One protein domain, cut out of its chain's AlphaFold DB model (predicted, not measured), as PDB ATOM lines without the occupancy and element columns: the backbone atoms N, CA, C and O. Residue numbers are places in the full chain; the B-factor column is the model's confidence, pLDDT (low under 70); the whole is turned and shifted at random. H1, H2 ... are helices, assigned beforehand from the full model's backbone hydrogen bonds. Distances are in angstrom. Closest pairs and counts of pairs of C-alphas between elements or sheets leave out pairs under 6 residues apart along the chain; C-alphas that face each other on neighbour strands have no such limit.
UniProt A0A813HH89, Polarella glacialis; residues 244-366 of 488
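AT A GLANCE: This is residues 244 to 366 of the 488 residues of a protein of Polarella glacialis (UniProt A0A813HH89). Helix H3 makes the middle of a compact cluster of crossed helices: H2, H4 and H5 pack round it, and H1 crosses it at one end of the cluster. H6, the longest helix, runs along another side past the last residues of H4 and H5, and H7 turns off from its end without touching any helix. The printed part has 123 residues with seven named helices, H1 to H7 in that order, and no named strand; its class is all helix. The radius of gyration of the C-alphas is 13.8 A, and the spans are 40 by 34 by 25 A.

IN THESE COORDINATES: Find C-alpha 244 at (155.803, 208.356, 83.960); from there H1 runs to residue 255. After His 256 comes H2, residues 257 to 269. H3, residues 277 to 291, begins at C-alpha 277 (162.994, 196.160, 93.745) and is 21.1 A long from first to last C-alpha. Next read H4, residues 301 to 316, 22.2 A long, and H5, residues 320 to 332. H6, residues 337 to 353, measures 23.7 A. H7, residues 355 to 365, ends at C-alpha 365 (145.114, 172.450, 93.402).

HOW THE PARTS SIT: Begin at the hub, H3, which touches H1, H2, H4 and H5. H1 touches it with residues 249 to 252 alone, closest at the C-alphas of Val 249 and Trp 285, 6.9 A apart; at 71 degrees the two are only just about perpendicular. H2 touches H3 at a steep tilt of 53 degrees, opposite ways, with the C-alphas of Val 263 and Glu 281 closest at 6.1 A. H4 is about perpendicular to H3 at 75 degrees, and their closest C-alphas, Val 284 and Thr 311, are 5.8 A apart. H5 runs opposite ways to H3 at a steep tilt of 39 degrees; look at the C-alphas of Val 283 and Ile 326, the closest, 6.5 A apart. Farther out, H4 touches H2 with residues 301 to 308 alone, closest at the C-alphas of Ser 258 and Val 304, 4.7 A apart. H4 touches H6 with residues 312 to 316 alone, where the C-alphas of Ala 316 and Arg 348 are closest at 4.6 A. H5 touches H6 near Arg 331 and Asp 337, their closest C-alphas, 7.2 A apart. H7 and H4 are near each other, while H3 and H6 are apart. In each of the seven helices every O i to N i+4 pair is within hydrogen-bond range.

THE WHOLE: The two C-alphas farthest apart are those of Glu 244 and Asn 366, 41.9 A. The printed part has no cut, and no link is long. Mean pLDDT of the printed part is 71.3; look for values under 70 at residues 244 to 250, 293 to 306, 330 to 338 and 353 to 366.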
ATOM      1  N   GLU A 244     157.252 208.511  84.142       56.59
ATOM      2  CA  GLU A 244     155.803 208.356  83.960       56.59
ATOM      3  C   GLU A 244     155.319 206.974  84.426       56.59
ATOM      4  O   GLU A 244     154.360 206.884  85.198       56.59
ATOM      5  N   ASN A 245     156.047 205.912  84.065       55.41
ATOM      6  CA  ASN A 245     155.741 204.547  84.503       55.41
ATOM      7  C   ASN A 245     155.962 204.356  86.014       55.41
ATOM      8  O   ASN A 245     155.116 203.779  86.696       55.41
ATOM      9  N   ASP A 246     157.055 204.893  86.567       60.94
ATOM     10  CA  ASP A 246     157.321 204.887  88.007       60.94
ATOM     11  C   ASP A 246     156.259 205.699  88.734       60.94
ATOM     12  O   ASP A 246     155.866 205.293  89.815       60.94
ATOM     13  N   ALA A 247     155.756 206.807  88.180       64.50
ATOM     14  CA  ALA A 247     154.699 207.595  88.810       64.50
ATOM     15  C   ALA A 247     153.367 206.836  88.875       64.50
ATOM     16  O   ALA A 247     152.669 206.931  89.887       64.50
ATOM     17  N   GLU A 248     153.010 206.070  87.840       64.81
ATOM     18  CA  GLU A 248     151.804 205.235  87.845       64.81
ATOM     19  C   GLU A 248     151.929 204.075  88.841       64.81
ATOM     20  O   GLU A 248     151.068 203.906  89.712       64.81
ATOM     21  N   VAL A 249     153.040 203.336  88.781       67.50
ATOM     22  CA  VAL A 249     153.356 202.253  89.724       67.50
ATOM     23  C   VAL A 249     153.431 202.801  91.153       67.50
ATOM     24  O   VAL A 249     152.857 202.238  92.084       67.50
ATOM     25  N   HIS A 250     154.053 203.959  91.343       69.62
ATOM     26  CA  HIS A 250     154.150 204.629  92.632       69.62
ATOM     27  C   HIS A 250     152.783 205.048  93.167       69.62
ATOM     28  O   HIS A 250     152.471 204.757  94.320       69.62
ATOM     29  N   ARG A 251     151.939 205.680  92.339       72.75
ATOM     30  CA  ARG A 251     150.567 206.045  92.718       72.75
ATOM     31  C   ARG A 251     149.780 204.807  93.138       72.75
ATOM     32  O   ARG A 251     149.074 204.857  94.145       72.75
ATOM     33  N   PHE A 252     149.950 203.690  92.434       78.25
ATOM     34  CA  PHE A 252     149.370 202.416  92.839       78.25
ATOM     35  C   PHE A 252     149.850 202.016  94.249       78.25
ATOM     36  O   PHE A 252     149.040 201.890  95.167       78.25
ATOM     37  N   PHE A 253     151.156 201.914  94.494       77.31
ATOM     38  CA  PHE A 253     151.659 201.512  95.814       77.31
ATOM     39  C   PHE A 253     151.333 202.508  96.941       77.31
ATOM     40  O   PHE A 253     151.126 202.081  98.079       77.31
ATOM     41  N   LEU A 254     151.202 203.810  96.662       72.06
ATOM     42  CA  LEU A 254     150.753 204.809  97.642       72.06
ATOM     43  C   LEU A 254     149.350 204.497  98.183       72.06
ATOM     44  O   LEU A 254     149.126 204.584  99.393       72.06
ATOM     45  N   HIS A 255     148.431 204.086  97.308       73.38
ATOM     46  CA  HIS A 255     147.040 203.806  97.672       73.38
ATOM     47  C   HIS A 255     146.787 202.348  98.075       73.38
ATOM     48  O   HIS A 255     145.791 202.056  98.738       73.38
ATOM     49  N   HIS A 256     147.706 201.437  97.746       76.06
ATOM     50  CA  HIS A 256     147.510 199.999  97.893       76.06
ATOM     51  C   HIS A 256     148.496 199.368  98.874       76.06
ATOM     52  O   HIS A 256     149.490 198.733  98.520       76.06
ATOM     53  N   ARG A 257     148.173 199.503 100.160       74.88
ATOM     54  CA  ARG A 257     149.004 199.025 101.271       74.88
ATOM     55  C   ARG A 257     149.305 197.518 101.213       74.88
ATOM     56  O   ARG A 257     150.425 197.117 101.516       74.88
ATOM     57  N   SER A 258     148.367 196.674 100.783       73.94
ATOM     58  CA  SER A 258     148.611 195.228 100.658       73.94
ATOM     59  C   SER A 258     149.575 194.865  99.528       73.94
ATOM     60  O   SER A 258     150.344 193.917  99.680       73.94
ATOM     61  N   ALA A 259     149.620 195.656  98.454       81.25
ATOM     62  CA  ALA A 259     150.625 195.502  97.408       81.25
ATOM     63  C   ALA A 259     152.032 195.806  97.938       81.25
ATOM     64  O   ALA A 259     152.970 195.058  97.664       81.25
ATOM     65  N   ARG A 260     152.175 196.840  98.776       80.50
ATOM     66  CA  ARG A 260     153.461 197.169  99.411       80.50
ATOM     67  C   ARG A 260     153.986 196.026 100.273       80.50
ATOM     68  O   ARG A 260     155.130 195.606 100.118       80.50
ATOM     69  N   LEU A 261     153.117 195.464 101.113       74.19
ATOM     70  CA  LEU A 261     153.449 194.318 101.961       74.19
ATOM     71  C   LEU A 261     153.808 193.072 101.142       74.19
ATOM     72  O   LEU A 261     154.720 192.337 101.528       74.19
ATOM     73  N   ALA A 262     153.138 192.844 100.008       78.25
ATOM     74  CA  ALA A 262     153.479 191.753  99.099       78.25
ATOM     75  C   ALA A 262     154.896 191.927  98.523       78.25
ATOM     76  O   ALA A 262     155.700 191.000  98.601       78.25
ATOM     77  N   VAL A 263     155.246 193.125  98.040       83.56
ATOM     78  CA  VAL A 263     156.600 193.429  97.543       83.56
ATOM     79  C   VAL A 263     157.656 193.257  98.635       83.56
ATOM     80  O   VAL A 263     158.660 192.580  98.411       83.56
ATOM     81  N   SER A 264     157.449 193.830  99.823       78.44
ATOM     82  CA  SER A 264     158.383 193.682 100.948       78.44
ATOM     83  C   SER A 264     158.580 192.214 101.332       78.44
ATOM     84  O   SER A 264     159.706 191.788 101.591       78.44
ATOM     85  N   SER A 265     157.506 191.417 101.301       73.31
ATOM     86  CA  SER A 265     157.564 189.973 101.553       73.31
ATOM     87  C   SER A 265     158.373 189.239 100.482       73.31
ATOM     88  O   SER A 265     159.219 188.416 100.822       73.31
ATOM     89  N   LEU A 266     158.206 189.582  99.199       78.38
ATOM     90  CA  LEU A 266     159.018 189.028  98.105       78.38
ATOM     91  C   LEU A 266     160.500 189.384  98.265       78.38
ATOM     92  O   LEU A 266     161.365 188.522  98.130       78.38
ATOM     93  N   LYS A 267     160.800 190.638  98.625       80.19
ATOM     94  CA  LYS A 267     162.163 191.115  98.907       80.19
ATOM     95  C   LYS A 267     162.756 190.536 100.202       80.19
ATOM     96  O   LYS A 267     163.947 190.718 100.443       80.19
ATOM     97  N   LEU A 268     161.990 189.870 101.059       72.19
ATOM     98  CA  LEU A 268     162.539 189.090 102.173       72.19
ATOM     99  C   LEU A 268     162.657 187.608 101.847       72.19
ATOM    100  O   LEU A 268     163.483 186.923 102.443       72.19
ATOM    101  N   LEU A 269     161.810 187.105 100.956       72.00
ATOM    102  CA  LEU A 269     161.779 185.699 100.594       72.00
ATOM    103  C   LEU A 269     162.866 185.341  99.578       72.00
ATOM    104  O   LEU A 269     163.558 184.350  99.770       72.00
ATOM    105  N   LEU A 270     163.005 186.133  98.515       72.69
ATOM    106  CA  LEU A 270     163.961 185.878  97.440       72.69
ATOM    107  C   LEU A 270     165.359 186.336  97.860       72.69
ATOM    108  O   LEU A 270     165.512 187.441  98.373       72.69
ATOM    109  N   GLU A 271     166.387 185.544  97.608       74.12
ATOM    110  CA  GLU A 271     167.788 185.882  97.869       74.12
ATOM    111  C   GLU A 271     168.470 186.402  96.599       74.12
ATOM    112  O   GLU A 271     167.981 186.201  95.488       74.12
ATOM    113  N   LYS A 272     169.587 187.128  96.737       75.75
ATOM    114  CA  LYS A 272     170.361 187.549  95.561       75.75
ATOM    115  C   LYS A 272     171.048 186.318  94.933       75.75
ATOM    116  O   LYS A 272     171.578 185.508  95.686       75.75
ATOM    117  N   PRO A 273     171.108 186.206  93.593       78.38
ATOM    118  CA  PRO A 273     170.567 187.144  92.606       78.38
ATOM    119  C   PRO A 273     169.032 187.062  92.507       78.38
ATOM    120  O   PRO A 273     168.463 185.985  92.445       78.38
ATOM    121  N   ARG A 274     168.349 188.213  92.482       80.38
ATOM    122  CA  ARG A 274     166.885 188.320  92.317       80.38
ATOM    123  C   ARG A 274     166.524 189.571  91.519       80.38
ATOM    124  O   ARG A 274     167.342 190.497  91.496       80.38
ATOM    125  N   PRO A 275     165.307 189.660  90.953       80.06
ATOM    126  CA  PRO A 275     164.830 190.879  90.315       80.06
ATOM    127  C   PRO A 275     164.987 192.095  91.231       80.06
ATOM    128  O   PRO A 275     164.834 192.008  92.457       80.06
ATOM    129  N   THR A 276     165.324 193.235  90.631       78.56
ATOM    130  CA  THR A 276     165.477 194.494  91.365       78.56
ATOM    131  C   THR A 276     164.147 194.900  92.000       78.56
ATOM    132  O   THR A 276     163.076 194.424  91.617       78.56
ATOM    133  N   GLY A 277     164.196 195.787  92.998       79.19
ATOM    134  CA  GLY A 277     162.994 196.160  93.745       79.19
ATOM    135  C   GLY A 277     161.865 196.687  92.861       79.19
ATOM    136  O   GLY A 277     160.724 196.282  93.050       79.19
ATOM    137  N   ILE A 278     162.217 197.475  91.847       76.38
ATOM    138  CA  ILE A 278     161.266 198.038  90.892       76.38
ATOM    139  C   ILE A 278     160.632 196.995  89.970       76.38
ATOM    140  O   ILE A 278     159.469 197.104  89.599       76.38
ATOM    141  N   VAL A 279     161.367 195.935  89.636       80.62
ATOM    142  CA  VAL A 279     160.827 194.830  88.837       80.62
ATOM    143  C   VAL A 279     159.835 194.032  89.667       80.62
ATOM    144  O   VAL A 279     158.770 193.683  89.174       80.62
ATOM    145  N   LEU A 280     160.144 193.781  90.944       84.38
ATOM    146  CA  LEU A 280     159.206 193.125  91.858       84.38
ATOM    147  C   LEU A 280     157.934 193.960  92.059       84.38
ATOM    148  O   LEU A 280     156.842 193.401  92.109       84.38
ATOM    149  N   GLU A 281     158.062 195.285  92.134       84.62
ATOM    150  CA  GLU A 281     156.930 196.220  92.177       84.62
ATOM    151  C   GLU A 281     156.074 196.127  90.910       84.62
ATOM    152  O   GLU A 281     154.855 195.973  91.004       84.62
ATOM    153  N   ALA A 282     156.699 196.123  89.733       81.69
ATOM    154  CA  ALA A 282     155.998 195.965  88.464       81.69
ATOM    155  C   ALA A 282     155.284 194.615  88.342       81.69
ATOM    156  O   ALA A 282     154.132 194.579  87.917       81.69
ATOM    157  N   VAL A 283     155.916 193.513  88.764       84.00
ATOM    158  CA  VAL A 283     155.272 192.190  88.753       84.00
ATOM    159  C   VAL A 283     154.033 192.199  89.652       84.00
ATOM    160  O   VAL A 283     152.962 191.787  89.212       84.00
ATOM    161  N   VAL A 284     154.142 192.712  90.884       85.38
ATOM    162  CA  VAL A 284     152.994 192.804  91.804       85.38
ATOM    163  C   VAL A 284     151.879 193.673  91.214       85.38
ATOM    164  O   VAL A 284     150.709 193.308  91.310       85.38
ATOM    165  N   TRP A 285     152.219 194.800  90.586       83.56
ATOM    166  CA  TRP A 285     151.249 195.682  89.933       83.56
ATOM    167  C   TRP A 285     150.525 194.997  88.765       83.56
ATOM    168  O   TRP A 285     149.293 195.010  88.709       83.56
ATOM    169  N   ILE A 286     151.273 194.338  87.875       79.94
ATOM    170  CA  ILE A 286     150.740 193.586  86.732       79.94
ATOM    171  C   ILE A 286     149.811 192.469  87.213       79.94
ATOM    172  O   ILE A 286     148.689 192.342  86.723       79.94
ATOM    173  N   VAL A 287     150.231 191.700  88.219       81.31
ATOM    174  CA  VAL A 287     149.422 190.621  88.799       81.31
ATOM    175  C   VAL A 287     148.151 191.177  89.434       81.31
ATOM    176  O   VAL A 287     147.065 190.666  89.163       81.31
ATOM    177  N   ALA A 288     148.247 192.251  90.221       80.50
ATOM    178  CA  ALA A 288     147.079 192.880  90.830       80.50
ATOM    179  C   ALA A 288     146.050 193.309  89.771       80.50
ATOM    180  O   ALA A 288     144.861 193.002  89.895       80.50
ATOM    181  N   ARG A 289     146.519 193.952  88.694       79.50
ATOM    182  CA  ARG A 289     145.686 194.413  87.580       79.50
ATOM    183  C   ARG A 289     145.067 193.247  86.807       79.50
ATOM    184  O   ARG A 289     143.850 193.214  86.636       79.50
ATOM    185  N   ASN A 290     145.873 192.272  86.389       78.94
ATOM    186  CA  ASN A 290     145.423 191.140  85.570       78.94
ATOM    187  C   ASN A 290     144.458 190.221  86.331       78.94
ATOM    188  O   ASN A 290     143.546 189.642  85.741       78.94
ATOM    189  N   ARG A 291     144.630 190.095  87.652       74.69
ATOM    190  CA  ARG A 291     143.780 189.253  88.506       74.69
ATOM    191  C   ARG A 291     142.572 190.000  89.079       74.69
ATOM    192  O   ARG A 291     141.735 189.373  89.727       74.69
ATOM    193  N   GLY A 292     142.445 191.306  88.826       72.75
ATOM    194  CA  GLY A 292     141.385 192.140  89.399       72.75
ATOM    195  C   GLY A 292     141.453 192.218  90.926       72.75
ATOM    196  O   GLY A 292     140.438 192.443  91.583       72.75
ATOM    197  N   LEU A 293     142.641 192.005  91.495       68.19
ATOM    198  CA  LEU A 293     142.902 192.156  92.918       68.19
ATOM    199  C   LEU A 293     143.126 193.641  93.177       68.19
ATOM    200  O   LEU A 293     144.266 194.070  93.324       68.19
ATOM    201  N   ILE A 294     142.047 194.432  93.162       64.62
ATOM    202  CA  ILE A 294     142.107 195.852  93.519       64.62
ATOM    203  C   ILE A 294     142.337 195.912  95.027       64.62
ATOM    204  O   ILE A 294     141.422 195.598  95.791       64.62
ATOM    205  N   PRO A 295     143.543 196.272  95.483       60.03
ATOM    206  CA  PRO A 295     143.856 196.183  96.895       60.03
ATOM    207  C   PRO A 295     143.067 197.266  97.640       60.03
ATOM    208  O   PRO A 295     143.220 198.451  97.346       60.03
ATOM    209  N   SER A 296     142.187 196.903  98.572       56.84
ATOM    210  CA  SER A 296     141.406 197.917  99.282       56.84
ATOM    211  C   SER A 296     142.297 198.745 100.225       56.84
ATOM    212  O   SER A 296     143.370 198.312 100.659       56.84
ATOM    213  N   SER A 297     141.856 199.958 100.574       55.22
ATOM    214  CA  SER A 297     142.516 200.772 101.609       55.22
ATOM    215  C   SER A 297     142.459 200.100 102.992       55.22
ATOM    216  O   SER A 297     143.315 200.339 103.850       55.22
ATOM    217  N   ASN A 298     141.490 199.201 103.191       56.50
ATOM    218  CA  ASN A 298     141.325 198.388 104.386       56.50
ATOM    219  C   ASN A 298     142.051 197.055 104.237       56.50
ATOM    220  O   ASN A 298     141.437 196.024 104.003       56.50
ATOM    221  N   VAL A 299     143.366 197.078 104.453       57.34
ATOM    222  CA  VAL A 299     144.185 195.869 104.335       57.34
ATOM    223  C   VAL A 299     143.697 194.760 105.251       57.34
ATOM    224  O   VAL A 299     143.831 194.825 106.479       57.34
ATOM    225  N   THR A 300     143.201 193.706 104.619       56.69
ATOM    226  CA  THR A 300     143.043 192.397 105.227       56.69
ATOM    227  C   THR A 300     144.300 191.579 104.960       56.69
ATOM    228  O   THR A 300     144.927 191.661 103.902       56.69
ATOM    229  N   ALA A 301     144.687 190.749 105.923       54.09
ATOM    230  CA  ALA A 301     145.798 189.829 105.716       54.09
ATOM    231  C   ALA A 301     145.504 188.834 104.572       54.09
ATOM    232  O   ALA A 301     146.425 188.389 103.900       54.09
ATOM    233  N   ILE A 302     144.222 188.577 104.282       56.56
ATOM    234  CA  ILE A 302     143.766 187.765 103.147       56.56
ATOM    235  C   ILE A 302     144.157 188.408 101.810       56.56
ATOM    236  O   ILE A 302     144.709 187.714 100.964       56.56
ATOM    237  N   GLU A 303     143.930 189.711 101.617       61.25
ATOM    238  CA  GLU A 303     144.313 190.406 100.375       61.25
ATOM    239  C   GLU A 303     145.832 190.424 100.172       61.25
ATOM    240  O   GLU A 303     146.300 190.197  99.059       61.25
ATOM    241  N   VAL A 304     146.607 190.656 101.243       62.06
ATOM    242  CA  VAL A 304     148.081 190.606 101.190       62.06
ATOM    243  C   VAL A 304     148.541 189.219 100.770       62.06
ATOM    244  O   VAL A 304     149.347 189.087  99.855       62.06
ATOM    245  N   THR A 305     148.022 188.185 101.434       61.62
ATOM    246  CA  THR A 305     148.378 186.796 101.163       61.62
ATOM    247  C   THR A 305     147.962 186.392  99.750       61.62
ATOM    248  O   THR A 305     148.783 185.839  99.033       61.62
ATOM    249  N   ALA A 306     146.748 186.720  99.301       65.88
ATOM    250  CA  ALA A 306     146.287 186.410  97.948       65.88
ATOM    251  C   ALA A 306     147.175 187.060  96.876       65.88
ATOM    252  O   ALA A 306     147.673 186.365  95.995       65.88
ATOM    253  N   LEU A 307     147.436 188.367  96.985       74.25
ATOM    254  CA  LEU A 307     148.273 189.082  96.020       74.25
ATOM    255  C   LEU A 307     149.720 188.574  96.024       74.25
ATOM    256  O   LEU A 307     150.317 188.380  94.967       74.25
ATOM    257  N   PHE A 308     150.278 188.316  97.206       77.62
ATOM    258  CA  PHE A 308     151.609 187.739  97.353       77.62
ATOM    259  C   PHE A 308     151.725 186.362  96.684       77.62
ATOM    260  O   PHE A 308     152.670 186.114  95.937       77.62
ATOM    261  N   LEU A 309     150.756 185.476  96.919       71.56
ATOM    262  CA  LEU A 309     150.768 184.113  96.389       71.56
ATOM    263  C   LEU A 309     150.543 184.081  94.878       71.56
ATOM    264  O   LEU A 309     151.276 183.387  94.182       71.56
ATOM    265  N   GLU A 310     149.600 184.870  94.360       78.75
ATOM    266  CA  GLU A 310     149.406 185.015  92.912       78.75
ATOM    267  C   GLU A 310     150.673 185.566  92.245       78.75
ATOM    268  O   GLU A 310     151.060 185.095  91.179       78.75
ATOM    269  N   THR A 311     151.379 186.491  92.905       83.00
ATOM    270  CA  THR A 311     152.654 187.012  92.393       83.00
ATOM    271  C   THR A 311     153.741 185.941  92.352       83.00
ATOM    272  O   THR A 311     154.501 185.862  91.390       83.00
ATOM    273  N   LEU A 312     153.821 185.090  93.374       78.88
ATOM    274  CA  LEU A 312     154.757 183.968  93.379       78.88
ATOM    275  C   LEU A 312     154.437 182.935  92.303       78.88
ATOM    276  O   LEU A 312     155.354 182.438  91.656       78.88
ATOM    277  N   SER A 313     153.156 182.622  92.109       78.19
ATOM    278  CA  SER A 313     152.717 181.747  91.025       78.19
ATOM    279  C   SER A 313     153.096 182.324  89.665       78.19
ATOM    280  O   SER A 313     153.636 181.592  88.842       78.19
ATOM    281  N   GLU A 314     152.903 183.630  89.463       83.25
ATOM    282  CA  GLU A 314     153.311 184.314  88.234       83.25
ATOM    283  C   GLU A 314     154.836 184.281  88.043       83.25
ATOM    284  O   GLU A 314     155.313 184.012  86.953       83.25
ATOM    285  N   LEU A 315     155.639 184.462  89.093       82.62
ATOM    286  CA  LEU A 315     157.102 184.348  88.981       82.62
ATOM    287  C   LEU A 315     157.581 182.906  88.725       82.62
ATOM    288  O   LEU A 315     158.614 182.699  88.087       82.62
ATOM    289  N   ALA A 316     156.866 181.899  89.233       81.31
ATOM    290  CA  ALA A 316     157.226 180.491  89.068       81.31
ATOM    291  C   ALA A 316     156.842 179.932  87.690       81.31
ATOM    292  O   ALA A 316     157.569 179.113  87.114       81.31
ATOM    293  N   GLU A 317     155.678 180.338  87.194       82.62
ATOM    294  CA  GLU A 317     155.053 179.866  85.960       82.62
ATOM    295  C   GLU A 317     154.399 181.058  85.248       82.62
ATOM    296  O   GLU A 317     153.170 181.151  85.209       82.62
ATOM    297  N   PRO A 318     155.211 181.987  84.714       78.38
ATOM    298  CA  PRO A 318     154.687 183.211  84.136       78.38
ATOM    299  C   PRO A 318     153.900 182.896  82.872       78.38
ATOM    300  O   PRO A 318     154.336 182.099  82.031       78.38
ATOM    301  N   ASP A 319     152.743 183.531  82.714       79.69
ATOM    302  CA  ASP A 319     152.041 183.464  81.446       79.69
ATOM    303  C   ASP A 319     152.736 184.353  80.398       79.69
ATOM    304  O   ASP A 319     153.476 185.293  80.711       79.69
ATOM    305  N   GLN A 320     152.564 184.026  79.113       78.19
ATOM    306  CA  GLN A 320     153.243 184.757  78.034       78.19
ATOM    307  C   GLN A 320     152.872 186.250  78.030       78.19
ATOM    308  O   GLN A 320     153.726 187.093  77.770       78.19
ATOM    309  N   SER A 321     151.623 186.581  78.377       80.38
ATOM    310  CA  SER A 321     151.131 187.962  78.424       80.38
ATOM    311  C   SER A 321     151.805 188.776  79.529       80.38
ATOM    312  O   SER A 321     152.241 189.898  79.282       80.38
ATOM    313  N   SER A 322     151.905 188.238  80.742       73.69
ATOM    314  CA  SER A 322     152.525 188.908  81.886       73.69
ATOM    315  C   SER A 322     154.034 188.956  81.711       73.69
ATOM    316  O   SER A 322     154.638 189.977  82.017       73.69
ATOM    317  N   THR A 323     154.641 187.918  81.126       76.06
ATOM    318  CA  THR A 323     156.060 187.942  80.733       76.06
ATOM    319  C   THR A 323     156.339 189.103  79.786       76.06
ATOM    320  O   THR A 323     157.283 189.857  80.010       76.06
ATOM    321  N   GLU A 324     155.516 189.283  78.751       78.12
ATOM    322  CA  GLU A 324     155.706 190.370  77.790       78.12
ATOM    323  C   GLU A 324     155.439 191.744  78.412       78.12
ATOM    324  O   GLU A 324     156.169 192.688  78.135       78.12
ATOM    325  N   GLN A 325     154.464 191.867  79.316       75.62
ATOM    326  CA  GLN A 325     154.240 193.106  80.069       75.62
ATOM    327  C   GLN A 325     155.417 193.436  80.999       75.62
ATOM    328  O   GLN A 325     155.850 194.585  81.042       75.62
ATOM    329  N   ILE A 326     155.978 192.441  81.694       74.19
ATOM    330  CA  ILE A 326     157.160 192.603  82.552       74.19
ATOM    331  C   ILE A 326     158.381 192.979  81.709       74.19
ATOM    332  O   ILE A 326     159.123 193.875  82.098       74.19
ATOM    333  N   ARG A 327     158.583 192.346  80.547       74.50
ATOM    334  CA  ARG A 327     159.664 192.692  79.609       74.50
ATOM    335  C   ARG A 327     159.475 194.074  79.008       74.50
ATOM    336  O   ARG A 327     160.419 194.846  78.957       74.50
ATOM    337  N   SER A 328     158.262 194.421  78.596       71.62
ATOM    338  CA  SER A 328     157.934 195.759  78.103       71.62
ATOM    339  C   SER A 328     158.238 196.818  79.163       71.62
ATOM    340  O   SER A 328     158.929 197.795  78.877       71.62
ATOM    341  N   PHE A 329     157.835 196.570  80.413       71.38
ATOM    342  CA  PHE A 329     158.181 197.422  81.545       71.38
ATOM    343  C   PHE A 329     159.699 197.477  81.775       71.38
ATOM    344  O   PHE A 329     160.262 198.557  81.908       71.38
ATOM    345  N   ALA A 330     160.386 196.333  81.757       68.81
ATOM    346  CA  ALA A 330     161.836 196.247  81.905       68.81
ATOM    347  C   ALA A 330     162.580 197.060  80.839       68.81
ATOM    348  O   ALA A 330     163.475 197.829  81.187       68.81
ATOM    349  N   ARG A 331     162.164 196.949  79.572       69.94
ATOM    350  CA  ARG A 331     162.687 197.724  78.438       69.94
ATOM    351  C   ARG A 331     162.407 199.213  78.604       69.94
ATOM    352  O   ARG A 331     163.316 200.017  78.422       69.94
ATOM    353  N   ALA A 332     161.203 199.589  79.039       62.97
ATOM    354  CA  ALA A 332     160.878 200.979  79.376       62.97
ATOM    355  C   ALA A 332     161.726 201.509  80.551       62.97
ATOM    356  O   ALA A 332     162.063 202.692  80.606       62.97
ATOM    357  N   CYS A 333     162.133 200.625  81.464       55.84
ATOM    358  CA  CYS A 333     163.085 200.907  82.535       55.84
ATOM    359  C   CYS A 333     164.558 200.733  82.127       55.84
ATOM    360  O   CYS A 333     165.419 200.922  82.987       55.84
ATOM    361  N   ARG A 334     164.842 200.387  80.862       60.31
ATOM    362  CA  ARG A 334     166.174 200.103  80.295       60.31
ATOM    363  C   ARG A 334     166.985 199.049  81.056       60.31
ATOM    364  O   ARG A 334     168.212 199.089  81.067       60.31
ATOM    365  N   ILE A 335     166.311 198.088  81.678       64.38
ATOM    366  CA  ILE A 335     166.965 196.919  82.264       64.38
ATOM    367  C   ILE A 335     167.288 195.961  81.118       64.38
ATOM    368  O   ILE A 335     166.378 195.554  80.403       64.38
ATOM    369  N   ALA A 336     168.566 195.612  80.944       65.69
ATOM    370  CA  ALA A 336     169.006 194.724  79.869       65.69
ATOM    371  C   ALA A 336     168.218 193.403  79.876       65.69
ATOM    372  O   ALA A 336     168.115 192.756  80.923       65.69
ATOM    373  N   ASP A 337     167.698 192.995  78.717       66.50
ATOM    374  CA  ASP A 337     166.818 191.824  78.592       66.50
ATOM    375  C   ASP A 337     167.497 190.534  79.084       66.50
ATOM    376  O   ASP A 337     166.876 189.742  79.794       66.50
ATOM    377  N   ASP A 338     168.792 190.355  78.812       67.81
ATOM    378  CA  ASP A 338     169.564 189.197  79.289       67.81
ATOM    379  C   ASP A 338     169.706 189.183  80.814       67.81
ATOM    380  O   ASP A 338     169.552 188.141  81.464       67.81
ATOM    381  N   SER A 339     169.922 190.358  81.411       70.88
ATOM    382  CA  SER A 339     169.940 190.516  82.865       70.88
ATOM    383  C   SER A 339     168.560 190.212  83.446       70.88
ATOM    384  O   SER A 339     168.445 189.436  84.392       70.88
ATOM    385  N   MET A 340     167.493 190.737  82.840       75.50
ATOM    386  CA  MET A 340     166.118 190.501  83.275       75.50
ATOM    387  C   MET A 340     165.744 189.018  83.225       75.50
ATOM    388  O   MET A 340     165.235 188.481  84.209       75.50
ATOM    389  N   ASN A 341     166.035 188.339  82.114       75.94
ATOM    390  CA  ASN A 341     165.783 186.909  81.958       75.94
ATOM    391  C   ASN A 341     166.546 186.105  83.017       75.94
ATOM    392  O   ASN A 341     165.954 185.244  83.663       75.94
ATOM    393  N   THR A 342     167.812 186.443  83.269       79.44
ATOM    394  CA  THR A 342     168.628 185.800  84.310       79.44
ATOM    395  C   THR A 342     168.033 186.008  85.706       79.44
ATOM    396  O   THR A 342     167.917 185.062  86.489       79.44
ATOM    397  N   LEU A 343     167.610 187.232  86.034       78.94
ATOM    398  CA  LEU A 343     167.036 187.561  87.340       78.94
ATOM    399  C   LEU A 343     165.669 186.896  87.554       78.94
ATOM    400  O   LEU A 343     165.420 186.348  88.630       78.94
ATOM    401  N   LEU A 344     164.797 186.900  86.542       80.12
ATOM    402  CA  LEU A 344     163.502 186.215  86.584       80.12
ATOM    403  C   LEU A 344     163.679 184.697  86.658       80.12
ATOM    404  O   LEU A 344     162.995 184.041  87.441       80.12
ATOM    405  N   GLN A 345     164.630 184.131  85.910       82.44
ATOM    406  CA  GLN A 345     164.956 182.710  85.981       82.44
ATOM    407  C   GLN A 345     165.508 182.331  87.357       82.44
ATOM    408  O   GLN A 345     165.132 181.286  87.886       82.44
ATOM    409  N   SER A 346     166.339 183.177  87.970       80.31
ATOM    410  CA  SER A 346     166.810 182.940  89.334       80.31
ATOM    411  C   SER A 346     165.656 182.951  90.337       80.31
ATOM    412  O   SER A 346     165.513 182.003  91.108       80.31
ATOM    413  N   ALA A 347     164.769 183.953  90.280       78.50
ATOM    414  CA  ALA A 347     163.573 183.977  91.125       78.50
ATOM    415  C   ALA A 347     162.711 182.724  90.918       78.50
ATOM    416  O   ALA A 347     162.318 182.079  91.889       78.50
ATOM    417  N   ARG A 348     162.483 182.327  89.663       83.94
ATOM    418  CA  ARG A 348     161.755 181.106  89.311       83.94
ATOM    419  C   ARG A 348     162.392 179.867  89.929       83.94
ATOM    420  O   ARG A 348     161.689 179.083  90.558       83.94
ATOM    421  N   GLN A 349     163.706 179.698  89.797       78.38
ATOM    422  CA  GLN A 349     164.425 178.566  90.383       78.38
ATOM    423  C   GLN A 349     164.324 178.562  91.910       78.38
ATOM    424  O   GLN A 349     164.067 177.511  92.489       78.38
ATOM    425  N   GLN A 350     164.481 179.715  92.564       78.31
ATOM    426  CA  GLN A 350     164.345 179.832  94.018       78.31
ATOM    427  C   GLN A 350     162.934 179.452  94.489       78.31
ATOM    428  O   GLN A 350     162.784 178.724  95.470       78.31
ATOM    429  N   ILE A 351     161.899 179.883  93.764       73.69
ATOM    430  CA  ILE A 351     160.507 179.544  94.077       73.69
ATOM    431  C   ILE A 351     160.244 178.054  93.830       73.69
ATOM    432  O   ILE A 351     159.729 177.373  94.708       73.69
ATOM    433  N   GLN A 352     160.649 177.516  92.677       71.44
ATOM    434  CA  GLN A 352     160.401 176.119  92.299       71.44
ATOM    435  C   GLN A 352     161.161 175.108  93.167       71.44
ATOM    436  O   GLN A 352     160.613 174.048  93.476       71.44
ATOM    437  N   ARG A 353     162.395 175.439  93.574       66.12
ATOM    438  CA  ARG A 353     163.184 174.665  94.552       66.12
ATOM    439  C   ARG A 353     162.651 174.831  95.974       66.12
ATOM    440  O   ARG A 353     162.919 174.002  96.842       66.12
ATOM    441  N   GLY A 354     161.876 175.885  96.218       61.47
ATOM    442  CA  GLY A 354     161.172 176.107  97.466       61.47
ATOM    443  C   GLY A 354     160.141 175.011  97.711       61.47
ATOM    444  O   GLY A 354     159.035 175.038  97.179       61.47
ATOM    445  N   LEU A 355     160.455 174.071  98.601       52.91
ATOM    446  CA  LEU A 355     159.507 173.036  99.037       52.91
ATOM    447  C   LEU A 355     158.213 173.623  99.626       52.91
ATOM    448  O   LEU A 355     157.165 172.979  99.596       52.91
ATOM    449  N   TRP A 356     158.272 174.852 100.145       56.09
ATOM    450  CA  TRP A 356     157.108 175.615 100.592       56.09
ATOM    451  C   TRP A 356     156.163 175.954  99.427       56.09
ATOM    452  O   TRP A 356     154.950 175.847  99.588       56.09
ATOM    453  N   PHE A 357     156.698 176.286  98.247       56.78
ATOM    454  CA  PHE A 357     155.914 176.620  97.061       56.78
ATOM    455  C   PHE A 357     155.251 175.377  96.475       56.78
ATOM    456  O   PHE A 357     154.068 175.416  96.164       56.78
ATOM    457  N   GLN A 358     155.968 174.251  96.404       56.66
ATOM    458  CA  GLN A 358     155.404 172.978  95.935       56.66
ATOM    459  C   GLN A 358     154.245 172.506  96.824       56.66
ATOM    460  O   GLN A 358     153.185 172.121  96.333       56.66
ATOM    461  N   LYS A 359     154.400 172.606  98.152       53.25
ATOM    462  CA  LYS A 359     153.322 172.300  99.106       53.25
ATOM    463  C   LYS A 359     152.147 173.262  98.969       53.25
ATOM    464  O   LYS A 359     150.998 172.834  98.997       53.25
ATOM    465  N   PHE A 360     152.431 174.549  98.797       56.03
ATOM    466  CA  PHE A 360     151.411 175.565  98.578       56.03
ATOM    467  C   PHE A 360     150.630 175.345  97.270       56.03
ATOM    468  O   PHE A 360     149.401 175.390  97.274       56.03
ATOM    469  N   LYS A 361     151.322 175.033  96.170       54.69
ATOM    470  CA  LYS A 361     150.715 174.681  94.883       54.69
ATOM    471  C   LYS A 361     149.778 173.478  95.032       54.69
ATOM    472  O   LYS A 361     148.627 173.552  94.610       54.69
ATOM    473  N   GLY A 362     150.209 172.446  95.764       52.72
ATOM    474  CA  GLY A 362     149.360 171.303  96.112       52.72
ATOM    475  C   GLY A 362     148.096 171.681  96.902       52.72
ATOM    476  O   GLY A 362     147.025 171.138  96.632       52.72
ATOM    477  N   LEU A 363     148.181 172.645  97.830       49.75
ATOM    478  CA  LEU A 363     147.019 173.157  98.576       49.75
ATOM    479  C   LEU A 363     146.027 173.914  97.679       49.75
ATOM    480  O   LEU A 363     144.817 173.778  97.859       49.75
ATOM    481  N   LEU A 364     146.515 174.707  96.720       50.06
ATOM    482  CA  LEU A 364     145.654 175.420  95.770       50.06
ATOM    483  C   LEU A 364     144.944 174.468  94.800       50.06
ATOM    484  O   LEU A 364     143.776 174.677  94.458       50.06
ATOM    485  N   GLU A 365     145.643 173.429  94.350       52.28
ATOM    486  CA  GLU A 365     145.114 172.450  93.402       52.28
ATOM    487  C   GLU A 365     144.086 171.524  94.075       52.28
ATOM    488  O   GLU A 365     143.017 171.269  93.504       52.28
ATOM    489  N   ASN A 366     144.335 171.133  95.332       46.44
ATOM    490  CA  ASN A 366     143.482 170.248  96.128       46.44
ATOM    491  C   ASN A 366     143.122 170.847  97.504       46.44
ATOM    492  O   ASN A 366     143.581 170.351  98.534       46.44
TER     493      ASN A 366